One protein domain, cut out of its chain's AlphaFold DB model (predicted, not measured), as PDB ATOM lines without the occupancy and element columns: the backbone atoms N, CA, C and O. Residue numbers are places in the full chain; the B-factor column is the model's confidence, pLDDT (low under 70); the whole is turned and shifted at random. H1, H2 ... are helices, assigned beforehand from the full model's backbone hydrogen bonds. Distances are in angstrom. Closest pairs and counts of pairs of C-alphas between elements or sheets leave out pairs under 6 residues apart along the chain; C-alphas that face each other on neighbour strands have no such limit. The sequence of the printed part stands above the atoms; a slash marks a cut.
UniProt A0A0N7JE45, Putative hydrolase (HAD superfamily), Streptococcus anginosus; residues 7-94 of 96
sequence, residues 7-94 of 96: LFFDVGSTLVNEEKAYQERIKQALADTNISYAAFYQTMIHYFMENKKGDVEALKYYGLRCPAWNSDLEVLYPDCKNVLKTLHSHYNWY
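AT A GLANCE: This is residues 7 to 94 of the 96 residues of the protein "Putative hydrolase (HAD superfamily)" of Streptococcus anginosus (UniProt A0A0N7JE45). What shape is this? Helices H1, H2 and H3 cluster toward one end of an elongated model, and H4 lies toward the other; between them residues 16 to 17 pair antiparallel with 75 to 76. What makes it? The 88 printed residues hold four named helices, H1 to H4 in order, and no named strand: all helix, though under half, 42, are in named elements. It is loose, radius of gyration of the C-alphas 16.2 A, spanning 52 by 27 by 19 A.

IN THESE COORDINATES: Where are the helices? H1 is residues 19 to 30, 16.5 A from first to last C-alpha; H2 37 to 49, 18.3 A; H3 54 to 61; H4 80 to 88. Which anchors help? C-alpha 19 is at (47.026, -41.150, -2.785), C-alpha 88 at (41.130, -25.705, -23.658).

HOW THE PARTS SIT: What touches? H2 touches H3 at a steep tilt of 65 degrees; the closest C-alphas, Met 44 and Gly 54, are 4.5 A apart. H1 touches H2 with residues 26 to 30 alone; the closest C-alphas, Ile 26 and Tyr 37, are 7.2 A apart. What else? H4 is apart from H1, H2 and H3. In each helix every O i to N i+4 pair is within hydrogen-bond range.

THE WHOLE: How large? The farthest C-alphas, Asn 34 and His 90, are 52.1 A apart. Any cut or weak place? The printed part has no cut; H3 to H4 is a long link, and residue 94 is under pLDDT 70.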
ATOM      1  N   LEU A   7      37.331 -21.788 -16.774       90.88
ATOM      2  CA  LEU A   7      37.395 -22.906 -15.838       90.88
ATOM      3  C   LEU A   7      38.541 -22.698 -14.846       90.88
ATOM      4  O   LEU A   7      39.655 -22.345 -15.234       90.88
ATOM      5  N   PHE A   8      38.250 -22.947 -13.572       90.69
ATOM      6  CA  PHE A   8      39.225 -22.981 -12.488       90.69
ATOM      7  C   PHE A   8      39.282 -24.409 -11.960       90.69
ATOM      8  O   PHE A   8      38.238 -25.001 -11.682       90.69
ATOM      9  N   PHE A   9      40.489 -24.954 -11.849       90.94
ATOM     10  CA  PHE A   9      40.712 -26.318 -11.388       90.94
ATOM     11  C   PHE A   9      41.413 -26.290 -10.041       90.94
ATOM     12  O   PHE A   9      42.359 -25.527  -9.844       90.94
ATOM     13  N   ASP A  10      40.964 -27.156  -9.145       92.62
ATOM     14  CA  ASP A  10      41.837 -27.634  -8.086       92.62
ATOM     15  C   ASP A  10      42.927 -28.538  -8.692       92.62
ATOM     16  O   ASP A  10      42.758 -29.089  -9.786       92.62
ATOM     17  N   VAL A  11      44.060 -28.674  -8.007       91.94
ATOM     18  CA  VAL A  11      45.193 -29.480  -8.481       91.94
ATOM     19  C   VAL A  11      45.121 -30.874  -7.873       91.94
ATOM     20  O   VAL A  11      44.982 -31.861  -8.605       91.94
ATOM     21  N   GLY A  12      45.179 -30.946  -6.545       92.38
ATOM     22  CA  GLY A  12      45.103 -32.188  -5.785       92.38
ATOM     23  C   GLY A  12      43.732 -32.840  -5.910       92.38
ATOM     24  O   GLY A  12      42.715 -32.170  -6.072       92.38
ATOM     25  N   SER A  13      43.691 -34.171  -5.923       91.00
ATOM     26  CA  SER A  13      42.459 -34.970  -6.053       91.00
ATOM     27  C   SER A  13      41.571 -34.643  -7.275       91.00
ATOM     28  O   SER A  13      40.451 -35.142  -7.376       91.00
ATOM     29  N   THR A  14      42.073 -33.842  -8.223       94.19
ATOM     30  CA  THR A  14      41.375 -33.406  -9.442       94.19
ATOM     31  C   THR A  14      42.243 -33.653 -10.672       94.19
ATOM     32  O   THR A  14      41.878 -34.434 -11.549       94.19
ATOM     33  N   LEU A  15      43.418 -33.022 -10.739       95.00
ATOM     34  CA  LEU A  15      44.390 -33.207 -11.822       95.00
ATOM     35  C   LEU A  15      45.512 -34.165 -11.408       95.00
ATOM     36  O   LEU A  15      45.986 -34.964 -12.224       95.00
ATOM     37  N   VAL A  16      45.900 -34.088 -10.137       96.56
ATOM     38  CA  VAL A  16      46.971 -34.848  -9.500       96.56
ATOM     39  C   VAL A  16      46.367 -35.834  -8.502       96.56
ATOM     40  O   VAL A  16      45.581 -35.468  -7.635       96.56
ATOM     41  N   ASN A  17      46.750 -37.099  -8.627       97.19
ATOM     42  CA  ASN A  17      46.500 -38.138  -7.646       97.19
ATOM     43  C   ASN A  17      47.616 -38.132  -6.589       97.19
ATOM     44  O   ASN A  17      48.775 -38.435  -6.883       97.19
ATOM     45  N   GLU A  18      47.230 -37.831  -5.353       97.06
ATOM     46  CA  GLU A  18      48.105 -37.708  -4.181       97.06
ATOM     47  C   GLU A  18      48.037 -38.940  -3.259       97.06
ATOM     48  O   GLU A  18      48.648 -38.962  -2.190       97.06
ATOM     49  N   GLU A  19      47.301 -39.991  -3.642       95.62
ATOM     50  CA  GLU A  19      47.026 -41.150  -2.785       95.62
ATOM     51  C   GLU A  19      48.314 -41.798  -2.260       95.62
ATOM     52  O   GLU A  19      48.421 -42.112  -1.075       95.62
ATOM     53  N   LYS A  20      49.324 -41.959  -3.121       97.31
ATOM     54  CA  LYS A  20      50.613 -42.542  -2.724       97.31
ATOM     55  C   LYS A  20      51.373 -41.658  -1.740       97.31
ATOM     56  O   LYS A  20      51.977 -42.197  -0.814       97.31
ATOM     57  N   ALA A  21      51.320 -40.338  -1.915       97.31
ATOM     58  CA  ALA A  21      51.943 -39.389  -0.999       97.31
ATOM     59  C   ALA A  21      51.278 -39.450   0.386       97.31
ATOM     60  O   ALA A  21      51.968 -39.554   1.400       97.31
ATOM     61  N   TYR A  22      49.942 -39.525   0.444       96.31
ATOM     62  CA  TYR A  22      49.223 -39.760   1.700       96.31
ATOM     63  C   TYR A  22      49.575 -41.108   2.336       96.31
ATOM     64  O   TYR A  22      49.894 -41.161   3.524       96.31
ATOM     65  N   GLN A  23      49.544 -42.201   1.568       96.69
ATOM     66  CA  GLN A  23      49.865 -43.539   2.071       96.69
ATOM     67  C   GLN A  23      51.272 -43.602   2.668       96.69
ATOM     68  O   GLN A  23      51.471 -44.206   3.723       96.69
ATOM     69  N   GLU A  24      52.249 -43.008   1.988       97.69
ATOM     70  CA  GLU A  24      53.630 -42.959   2.451       97.69
ATOM     71  C   GLU A  24      53.754 -42.145   3.737       97.69
ATOM     72  O   GLU A  24      54.287 -42.653   4.723       97.69
ATOM     73  N   ARG A  25      53.146 -40.959   3.784       97.00
ATOM     74  CA  ARG A  25      53.201 -40.086   4.954       97.00
ATOM     75  C   ARG A  25      52.566 -40.728   6.181       97.00
ATOM     76  O   ARG A  25      53.110 -40.635   7.278       97.00
ATOM     77  N   ILE A  26      51.445 -41.427   6.005       97.56
ATOM     78  CA  ILE A  26      50.807 -42.188   7.085       97.56
ATOM     79  C   ILE A  26      51.734 -43.321   7.541       97.56
ATOM     80  O   ILE A  26      51.962 -43.476   8.736       97.56
ATOM     81  N   LYS A  27      52.322 -44.091   6.616       97.38
ATOM     82  CA  LYS A  27      53.269 -45.163   6.973       97.38
ATOM     83  C   LYS A  27      54.479 -44.628   7.741       97.38
ATOM     84  O   LYS A  27      54.860 -45.239   8.733       97.38
ATOM     85  N   GLN A  28      55.042 -43.494   7.326       97.94
ATOM     86  CA  GLN A  28      56.140 -42.845   8.042       97.94
ATOM     87  C   GLN A  28      55.724 -42.417   9.456       97.94
ATOM     88  O   GLN A  28      56.457 -42.663  10.408       97.94
ATOM     89  N   ALA A  29      54.543 -41.810   9.608       97.62
ATOM     90  CA  ALA A  29      54.046 -41.366  10.911       97.62
ATOM     91  C   ALA A  29      53.809 -42.529  11.888       97.62
ATOM     92  O   ALA A  29      53.941 -42.355  13.098       97.62
ATOM     93  N   LEU A  30      53.444 -43.701  11.363       98.00
ATOM     94  CA  LEU A  30      53.080 -44.874  12.155       98.00
ATOM     95  C   LEU A  30      54.237 -45.853  12.403       98.00
ATOM     96  O   LEU A  30      54.042 -46.779  13.188       98.00
ATOM     97  N   ALA A  31      55.400 -45.667  11.764       96.81
ATOM     98  CA  ALA A  31      56.486 -46.654  11.700       96.81
ATOM     99  C   ALA A  31      56.920 -47.215  13.069       96.81
ATOM    100  O   ALA A  31      57.158 -48.414  13.183       96.81
ATOM    101  N   ASP A  32      56.939 -46.370  14.103       94.56
ATOM    102  CA  ASP A  32      57.363 -46.727  15.464       94.56
ATOM    103  C   ASP A  32      56.185 -46.784  16.459       94.56
ATOM    104  O   ASP A  32      56.332 -46.516  17.653       94.56
ATOM    105  N   THR A  33      54.980 -47.092  15.971       96.62
ATOM    106  CA  THR A  33      53.749 -47.091  16.773       96.62
ATOM    107  C   THR A  33      52.991 -48.413  16.655       96.62
ATOM    108  O   THR A  33      53.107 -49.133  15.670       96.62
ATOM    109  N   ASN A  34      52.131 -48.701  17.636       96.75
ATOM    110  CA  ASN A  34      51.172 -49.814  17.566       96.75
ATOM    111  C   ASN A  34      49.817 -49.394  16.962       96.75
ATOM    112  O   ASN A  34      48.837 -50.135  17.047       96.75
ATOM    113  N   ILE A  35      49.725 -48.185  16.399       97.88
ATOM    114  CA  ILE A  35      48.491 -47.670  15.810       97.88
ATOM    115  C   ILE A  35      48.320 -48.313  14.433       97.88
ATOM    116  O   ILE A  35      49.216 -48.274  13.592       97.88
ATOM    117  N   SER A  36      47.152 -48.904  14.181       97.81
ATOM    118  CA  SER A  36      46.890 -49.508  12.878       97.81
ATOM    119  C   SER A  36      46.668 -48.434  11.813       97.81
ATOM    120  O   SER A  36      46.006 -47.421  12.054       97.81
ATOM    121  N   TYR A  37      47.159 -48.694  10.597       97.88
ATOM    122  CA  TYR A  37      46.914 -47.827   9.442       97.88
ATOM    123  C   TYR A  37      45.416 -47.562   9.246       97.88
ATOM    124  O   TYR A  37      45.006 -46.426   9.035       97.88
ATOM    125  N   ALA A  38      44.587 -48.605   9.362       97.75
ATOM    126  CA  ALA A  38      43.144 -48.490   9.191       97.75
ATOM    127  C   ALA A  38      42.501 -47.586  10.254       97.75
ATOM    128  O   ALA A  38      41.668 -46.755   9.904       97.75
ATOM    129  N   ALA A  39      42.899 -47.704  11.527       98.12
ATOM    130  CA  ALA A  39      42.384 -46.836  12.586       98.12
ATOM    131  C   ALA A  39      42.784 -45.375  12.349       98.12
ATOM    132  O   ALA A  39      41.930 -44.493  12.402       98.12
ATOM    133  N   PHE A  40      44.053 -45.131  12.009       98.44
ATOM    134  CA  PHE A  40      44.523 -43.790  11.673       98.44
ATOM    135  C   PHE A  40      43.751 -43.201  10.485       98.44
ATOM    136  O   PHE A  40      43.255 -42.079  10.557       98.44
ATOM    137  N   TYR A  41      43.611 -43.975   9.407       97.75
ATOM    138  CA  TYR A  41      42.925 -43.549   8.190       97.75
ATOM    139  C   TYR A  41      41.449 -43.227   8.448       97.75
ATOM    140  O   TYR A  41      40.947 -42.230   7.943       97.75
ATOM    141  N   GLN A  42      40.754 -44.006   9.283       98.25
ATOM    142  CA  GLN A  42      39.367 -43.706   9.655       98.25
ATOM    143  C   GLN A  42      39.246 -42.390  10.435       98.25
ATOM    144  O   GLN A  42      38.388 -41.570  10.111       98.25
ATOM    145  N   THR A  43      40.136 -42.136  11.398       98.31
ATOM    146  CA  THR A  43      40.197 -40.842  12.104       98.31
ATOM    147  C   THR A  43      40.478 -39.688  11.135       98.31
ATOM    148  O   THR A  43      39.845 -38.637  11.214       98.31
ATOM    149  N   MET A  44      41.389 -39.891  10.182       97.81
ATOM    150  CA  MET A  44      41.707 -38.914   9.140       97.81
ATOM    151  C   MET A  44      40.479 -38.575   8.278       97.81
ATOM    152  O   MET A  44      40.166 -37.399   8.090       97.81
ATOM    153  N   ILE A  45      39.753 -39.589   7.796       97.56
ATOM    154  CA  ILE A  45      38.522 -39.412   7.010       97.56
ATOM    155  C   ILE A  45      37.437 -38.708   7.825       97.56
ATOM    156  O   ILE A  45      36.789 -37.801   7.306       97.56
ATOM    157  N   HIS A  46      37.271 -39.061   9.101       98.25
ATOM    158  CA  HIS A  46      36.320 -38.391   9.987       98.25
ATOM    159  C   HIS A  46      36.567 -36.875  10.045       98.25
ATOM    160  O   HIS A  46      35.637 -36.097   9.857       98.25
ATOM    161  N   TYR A  47      37.820 -36.440  10.200       98.38
ATOM    162  CA  TYR A  47      38.145 -35.012  10.202       98.38
ATOM    163  C   TYR A  47      37.963 -34.332   8.837       98.38
ATOM    164  O   TYR A  47      37.541 -33.175   8.796       98.38
ATOM    165  N   PHE A  48      38.213 -35.026   7.723       95.88
ATOM    166  CA  PHE A  48      37.877 -34.490   6.398       95.88
ATOM    167  C   PHE A  48      36.369 -34.263   6.236       95.88
ATOM    168  O   PHE A  48      35.965 -33.226   5.714       95.88
ATOM    169  N   MET A  49      35.530 -35.173   6.744       97.25
ATOM    170  CA  MET A  49      34.069 -35.009   6.737       97.25
ATOM    171  C   MET A  49      33.595 -33.804   7.568       97.25
ATOM    172  O   MET A  49      32.512 -33.279   7.327       97.25
ATOM    173  N   GLU A  50      34.411 -33.335   8.513       97.81
ATOM    174  CA  GLU A  50      34.175 -32.117   9.297       97.81
ATOM    175  C   GLU A  50      34.777 -30.844   8.662       97.81
ATOM    176  O   GLU A  50      34.859 -29.810   9.327       97.81
ATOM    177  N   ASN A  51      35.212 -30.890   7.395       95.88
ATOM    178  CA  ASN A  51      35.916 -29.802   6.698       95.88
ATOM    179  C   ASN A  51      37.231 -29.364   7.373       95.88
ATOM    180  O   ASN A  51      37.638 -28.202   7.274       95.88
ATOM    181  N   LYS A  52      37.916 -30.277   8.069       97.19
ATOM    182  CA  LYS A  52      39.244 -30.029   8.645       97.19
ATOM    183  C   LYS A  52      40.341 -30.645   7.778       97.19
ATOM    184  O   LYS A  52      40.088 -31.482   6.913       97.19
ATOM    185  N   LYS A  53      41.591 -30.253   8.045       94.44
ATOM    186  CA  LYS A  53      42.780 -30.881   7.451       94.44
ATOM    187  C   LYS A  53      42.995 -32.250   8.093       94.44
ATOM    188  O   LYS A  53      43.659 -32.351   9.122       94.44
ATOM    189  N   GLY A  54      42.352 -33.274   7.532       96.06
ATOM    190  CA  GLY A  54      42.193 -34.572   8.183       96.06
ATOM    191  C   GLY A  54      43.504 -35.243   8.568       96.06
ATOM    192  O   GLY A  54      43.604 -35.811   9.651       96.06
ATOM    193  N   ASP A  55      44.530 -35.128   7.727       94.31
ATOM    194  CA  ASP A  55      45.874 -35.647   7.986       94.31
ATOM    195  C   ASP A  55      46.529 -34.963   9.193       94.31
ATOM    196  O   ASP A  55      47.023 -35.634  10.099       94.31
ATOM    197  N   VAL A  56      46.480 -33.630   9.244       96.38
ATOM    198  CA  VAL A  56      47.062 -32.831  10.331       96.38
ATOM    199  C   VAL A  56      46.321 -33.070  11.648       96.38
ATOM    200  O   VAL A  56      46.958 -33.247  12.688       96.38
ATOM    201  N   GLU A  57      44.989 -33.107  11.615       98.19
ATOM    202  CA  GLU A  57      44.177 -33.343  12.812       98.19
ATOM    203  C   GLU A  57      44.314 -34.782  13.325       98.19
ATOM    204  O   GLU A  57      44.427 -34.980  14.532       98.19
ATOM    205  N   ALA A  58      44.399 -35.788  12.446       98.19
ATOM    206  CA  ALA A  58      44.648 -37.169  12.859       98.19
ATOM    207  C   ALA A  58      46.035 -37.332  13.500       98.19
ATOM    208  O   ALA A  58      46.151 -37.935  14.567       98.19
ATOM    209  N   LEU A  59      47.084 -36.743  12.913       98.00
ATOM    210  CA  LEU A  59      48.423 -36.730  13.517       98.00
ATOM    211  C   LEU A  59      48.397 -36.111  14.918       98.00
ATOM    212  O   LEU A  59      48.931 -36.691  15.863       98.00
ATOM    213  N   LYS A  60      47.722 -34.968  15.068       98.06
ATOM    214  CA  LYS A  60      47.559 -34.282  16.354       98.06
ATOM    215  C   LYS A  60      46.774 -35.123  17.363       98.06
ATOM    216  O   LYS A  60      47.182 -35.195  18.519       98.06
ATOM    217  N   TYR A  61      45.691 -35.771  16.936       98.06
ATOM    218  CA  TYR A  61      44.868 -36.647  17.773       98.06
ATOM    219  C   TYR A  61      45.682 -37.799  18.375       98.06
ATOM    220  O   TYR A  61      45.561 -38.085  19.564       98.06
ATOM    221  N   TYR A  62      46.556 -38.420  17.580       97.75
ATOM    222  CA  TYR A  62      47.428 -39.509  18.033       97.75
ATOM    223  C   TYR A  62      48.743 -39.038  18.682       97.75
ATOM    224  O   TYR A  62      49.541 -39.873  19.105       97.75
ATOM    225  N   GLY A  63      48.995 -37.726  18.769       97.62
ATOM    226  CA  GLY A  63      50.242 -37.179  19.312       97.62
ATOM    227  C   GLY A  63      51.479 -37.482  18.456       97.62
ATOM    228  O   GLY A  63      52.589 -37.556  18.982       97.62
ATOM    229  N   LEU A  64      51.298 -37.683  17.149       97.75
ATOM    230  CA  LEU A  64      52.358 -38.062  16.218       97.75
ATOM    231  C   LEU A  64      53.022 -36.839  15.587       97.75
ATOM    232  O   LEU A  64      52.389 -35.817  15.310       97.75
ATOM    233  N   ARG A  65      54.319 -36.968  15.289       95.88
ATOM    234  CA  ARG A  65      55.023 -35.987  14.462       95.88
ATOM    235  C   ARG A  65      54.472 -36.043  13.042       95.88
ATOM    236  O   ARG A  65      54.258 -37.113  12.493       95.88
ATOM    237  N   CYS A  66      54.340 -34.872  12.438       95.00
ATOM    238  CA  CYS A  66      53.977 -34.707  11.043       95.00
ATOM    239  C   CYS A  66      55.185 -34.960  10.121       95.00
ATOM    240  O   CYS A  66      56.136 -34.167  10.165       95.00
ATOM    241  N   PRO A  67      55.194 -36.036   9.310       96.31
ATOM    242  CA  PRO A  67      56.259 -36.260   8.339       96.31
ATOM    243  C   PRO A  67      56.145 -35.276   7.170       96.31
ATOM    244  O   PRO A  67      55.065 -34.728   6.905       96.31
ATOM    245  N   ALA A  68      57.270 -35.046   6.491       96.00
ATOM    246  CA  ALA A  68      57.317 -34.183   5.316       96.00
ATOM    247  C   ALA A  68      56.447 -34.759   4.190       96.00
ATOM    248  O   ALA A  68      56.317 -35.973   4.052       96.00
ATOM    249  N   TRP A  69      55.844 -33.876   3.398       96.00
ATOM    250  CA  TRP A  69      55.104 -34.284   2.211       96.00
ATOM    251  C   TRP A  69      56.072 -34.687   1.096       96.00
ATOM    252  O   TRP A  69      57.050 -33.981   0.849       96.00
ATOM    253  N   ASN A  70      55.799 -35.812   0.436       96.69
ATOM    254  CA  ASN A  70      56.633 -36.345  -0.632       96.69
ATOM    255  C   ASN A  70      55.959 -36.137  -1.997       96.69
ATOM    256  O   ASN A  70      55.201 -36.992  -2.460       96.69
ATOM    257  N   SER A  71      56.251 -35.001  -2.635       95.69
ATOM    258  CA  SER A  71      55.677 -34.650  -3.940       95.69
ATOM    259  C   SER A  71      56.167 -35.525  -5.095       95.69
ATOM    260  O   SER A  71      55.504 -35.580  -6.124       95.69
ATOM    261  N   ASP A  72      57.253 -36.288  -4.937       97.69
ATOM    262  CA  ASP A  72      57.707 -37.222  -5.981       97.69
ATOM    263  C   ASP A  72      56.737 -38.407  -6.170       97.69
ATOM    264  O   ASP A  72      56.811 -39.136  -7.161       97.69
ATOM    265  N   LEU A  73      55.822 -38.618  -5.215       97.62
ATOM    266  CA  LEU A  73      54.780 -39.645  -5.277       97.62
ATOM    267  C   LEU A  73      53.477 -39.156  -5.921       97.62
ATOM    268  O   LEU A  73      52.573 -39.968  -6.143       97.62
ATOM    269  N   GLU A  74      53.377 -37.862  -6.219       97.44
ATOM    270  CA  GLU A  74      52.250 -37.271  -6.928       97.44
ATOM    271  C   GLU A  74      52.276 -37.684  -8.401       97.44
ATOM    272  O   GLU A  74      53.296 -37.600  -9.089       97.44
ATOM    273  N   VAL A  75      51.134 -38.143  -8.912       97.19
ATOM    274  CA  VAL A  75      51.015 -38.565 -10.312       97.19
ATOM    275  C   VAL A  75      49.786 -37.944 -10.946       97.19
ATOM    276  O   VAL A  75      48.733 -37.880 -10.328       97.19
ATOM    277  N   LEU A  76      49.877 -37.511 -12.203       96.88
ATOM    278  CA  LEU A  76      48.686 -37.073 -12.934       96.88
ATOM    279  C   LEU A  76      47.691 -38.229 -13.071       96.88
ATOM    280  O   LEU A  76      48.090 -39.370 -13.328       96.88
ATOM    281  N   TYR A  77      46.395 -37.926 -12.987       96.25
ATOM    282  CA  TYR A  77      45.386 -38.894 -13.417       96.25
ATOM    283  C   TYR A  77      45.601 -39.259 -14.900       96.25
ATOM    284  O   TYR A  77      45.975 -38.379 -15.686       96.25
ATOM    285  N   PRO A  78      45.358 -40.521 -15.312       95.44
ATOM    286  CA  PRO A  78      45.732 -41.015 -16.642       95.44
ATOM    287  C   PRO A  78      45.264 -40.135 -17.809       95.44
ATOM    288  O   PRO A  78      46.036 -39.856 -18.726       95.44
ATOM    289  N   ASP A  79      44.032 -39.627 -17.737       94.50
ATOM    290  CA  ASP A  79      43.412 -38.844 -18.811       94.50
ATOM    291  C   ASP A  79      43.556 -37.329 -18.647       94.50
ATOM    292  O   ASP A  79      43.092 -36.571 -19.501       94.50
ATOM    293  N   CYS A  80      44.230 -36.867 -17.589       94.06
ATOM    294  CA  CYS A  80      44.316 -35.454 -17.220       94.06
ATOM    295  C   CYS A  80      44.759 -34.575 -18.404       94.06
ATOM    296  O   CYS A  80      44.109 -33.588 -18.744       94.06
ATOM    297  N   LYS A  81      45.797 -34.999 -19.136       92.31
ATOM    298  CA  LYS A  81      46.299 -34.266 -20.312       92.31
ATOM    299  C   LYS A  81      45.275 -34.182 -21.449       92.31
ATOM    300  O   LYS A  81      45.142 -33.132 -22.077       92.31
ATOM    301  N   ASN A  82      44.563 -35.274 -21.724       94.56
ATOM    302  CA  ASN A  82      43.579 -35.336 -22.807       94.56
ATOM    303  C   ASN A  82      42.343 -34.491 -22.477       94.56
ATOM    304  O   ASN A  82      41.862 -33.732 -23.323       94.56
ATOM    305  N   VAL A  83      41.870 -34.579 -21.233       93.75
ATOM    306  CA  VAL A  83      40.753 -33.779 -20.725       93.75
ATOM    307  C   VAL A  83      41.098 -32.294 -20.775       93.75
ATOM    308  O   VAL A  83      40.352 -31.528 -21.380       93.75
ATOM    309  N   LEU A  84      42.256 -31.881 -20.251       92.81
ATOM    310  CA  LEU A  84      42.675 -30.474 -20.273       92.81
ATOM    311  C   LEU A  84      42.824 -29.929 -21.699       92.81
ATOM    312  O   LEU A  84      42.385 -28.815 -21.977       92.81
ATOM    313  N   LYS A  85      43.372 -30.721 -22.631       92.06
ATOM    314  CA  LYS A  85      43.460 -30.333 -24.049       92.06
ATOM    315  C   LYS A  85      42.080 -30.100 -24.668       92.06
ATOM    316  O   LYS A  85      41.915 -29.165 -25.447       92.06
ATOM    317  N   THR A  86      41.111 -30.942 -24.321       93.56
ATOM    318  CA  THR A  86      39.730 -30.837 -24.810       93.56
ATOM    319  C   THR A  86      39.035 -29.625 -24.199       93.56
ATOM    320  O   THR A  86      38.402 -28.850 -24.902       93.56
ATOM    321  N   LEU A  87      39.192 -29.391 -22.898       92.38
ATOM    322  CA  LEU A  87      38.597 -28.230 -22.238       92.38
ATOM    323  C   LEU A  87      39.186 -26.914 -22.763       92.38
ATOM    324  O   LEU A  87      38.441 -25.963 -22.980       92.38
ATOM    325  N   HIS A  88      40.480 -26.881 -23.079       88.56
ATOM    326  CA  HIS A  88      41.130 -25.705 -23.658       88.56
ATOM    327  C   HIS A  88      40.618 -25.334 -25.064       88.56
ATOM    328  O   HIS A  88      40.760 -24.185 -25.470       88.56
ATOM    329  N   SER A  89      39.999 -26.250 -25.827       89.06
ATOM    330  CA  SER A  89      39.372 -25.874 -27.109       89.06
ATOM    331  C   SER A  89      38.023 -25.171 -26.952       89.06
ATOM    332  O   SER A  89      37.486 -24.667 -27.937       89.06
ATOM    333  N   HIS A  90      37.468 -25.145 -25.739       89.19
ATOM    334  CA  HIS A  90      36.140 -24.599 -25.453       89.19
ATOM    335  C   HIS A  90      36.150 -23.493 -24.395       89.19
ATOM    336  O   HIS A  90      35.243 -22.664 -24.387       89.19
ATOM    337  N   TYR A  91      37.162 -23.466 -23.526       90.44
ATOM    338  CA  TYR A  91      37.246 -22.572 -22.379       90.44
ATOM    339  C   TYR A  91      38.663 -22.031 -22.209       90.44
ATOM    340  O   TYR A  91      39.647 -22.722 -22.475       90.44
ATOM    341  N   ASN A  92      38.764 -20.814 -21.681       83.38
ATOM    342  CA  ASN A  92      40.031 -20.282 -21.201       83.38
ATOM    343  C   ASN A  92      40.318 -20.836 -19.796       83.38
ATOM    344  O   ASN A  92      39.402 -21.029 -18.991       83.38
ATOM    345  N   TRP A  93      41.589 -21.061 -19.473       75.19
ATOM    346  CA  TRP A  93      42.016 -21.380 -18.110       75.19
ATOM    347  C   TRP A  93      43.355 -20.708 -17.800       75.19
ATOM    348  O   TRP A  93      44.169 -20.476 -18.695       75.19
ATOM    349  N   TYR A  94      43.551 -20.357 -16.530       56.41
ATOM    350  CA  TYR A  94      44.804 -19.819 -16.002       56.41
ATOM    351  C   TYR A  94      45.550 -20.944 -15.275       56.41
ATOM    352  O   TYR A  94      44.926 -21.629 -14.461       56.41
TER     353      TYR A  94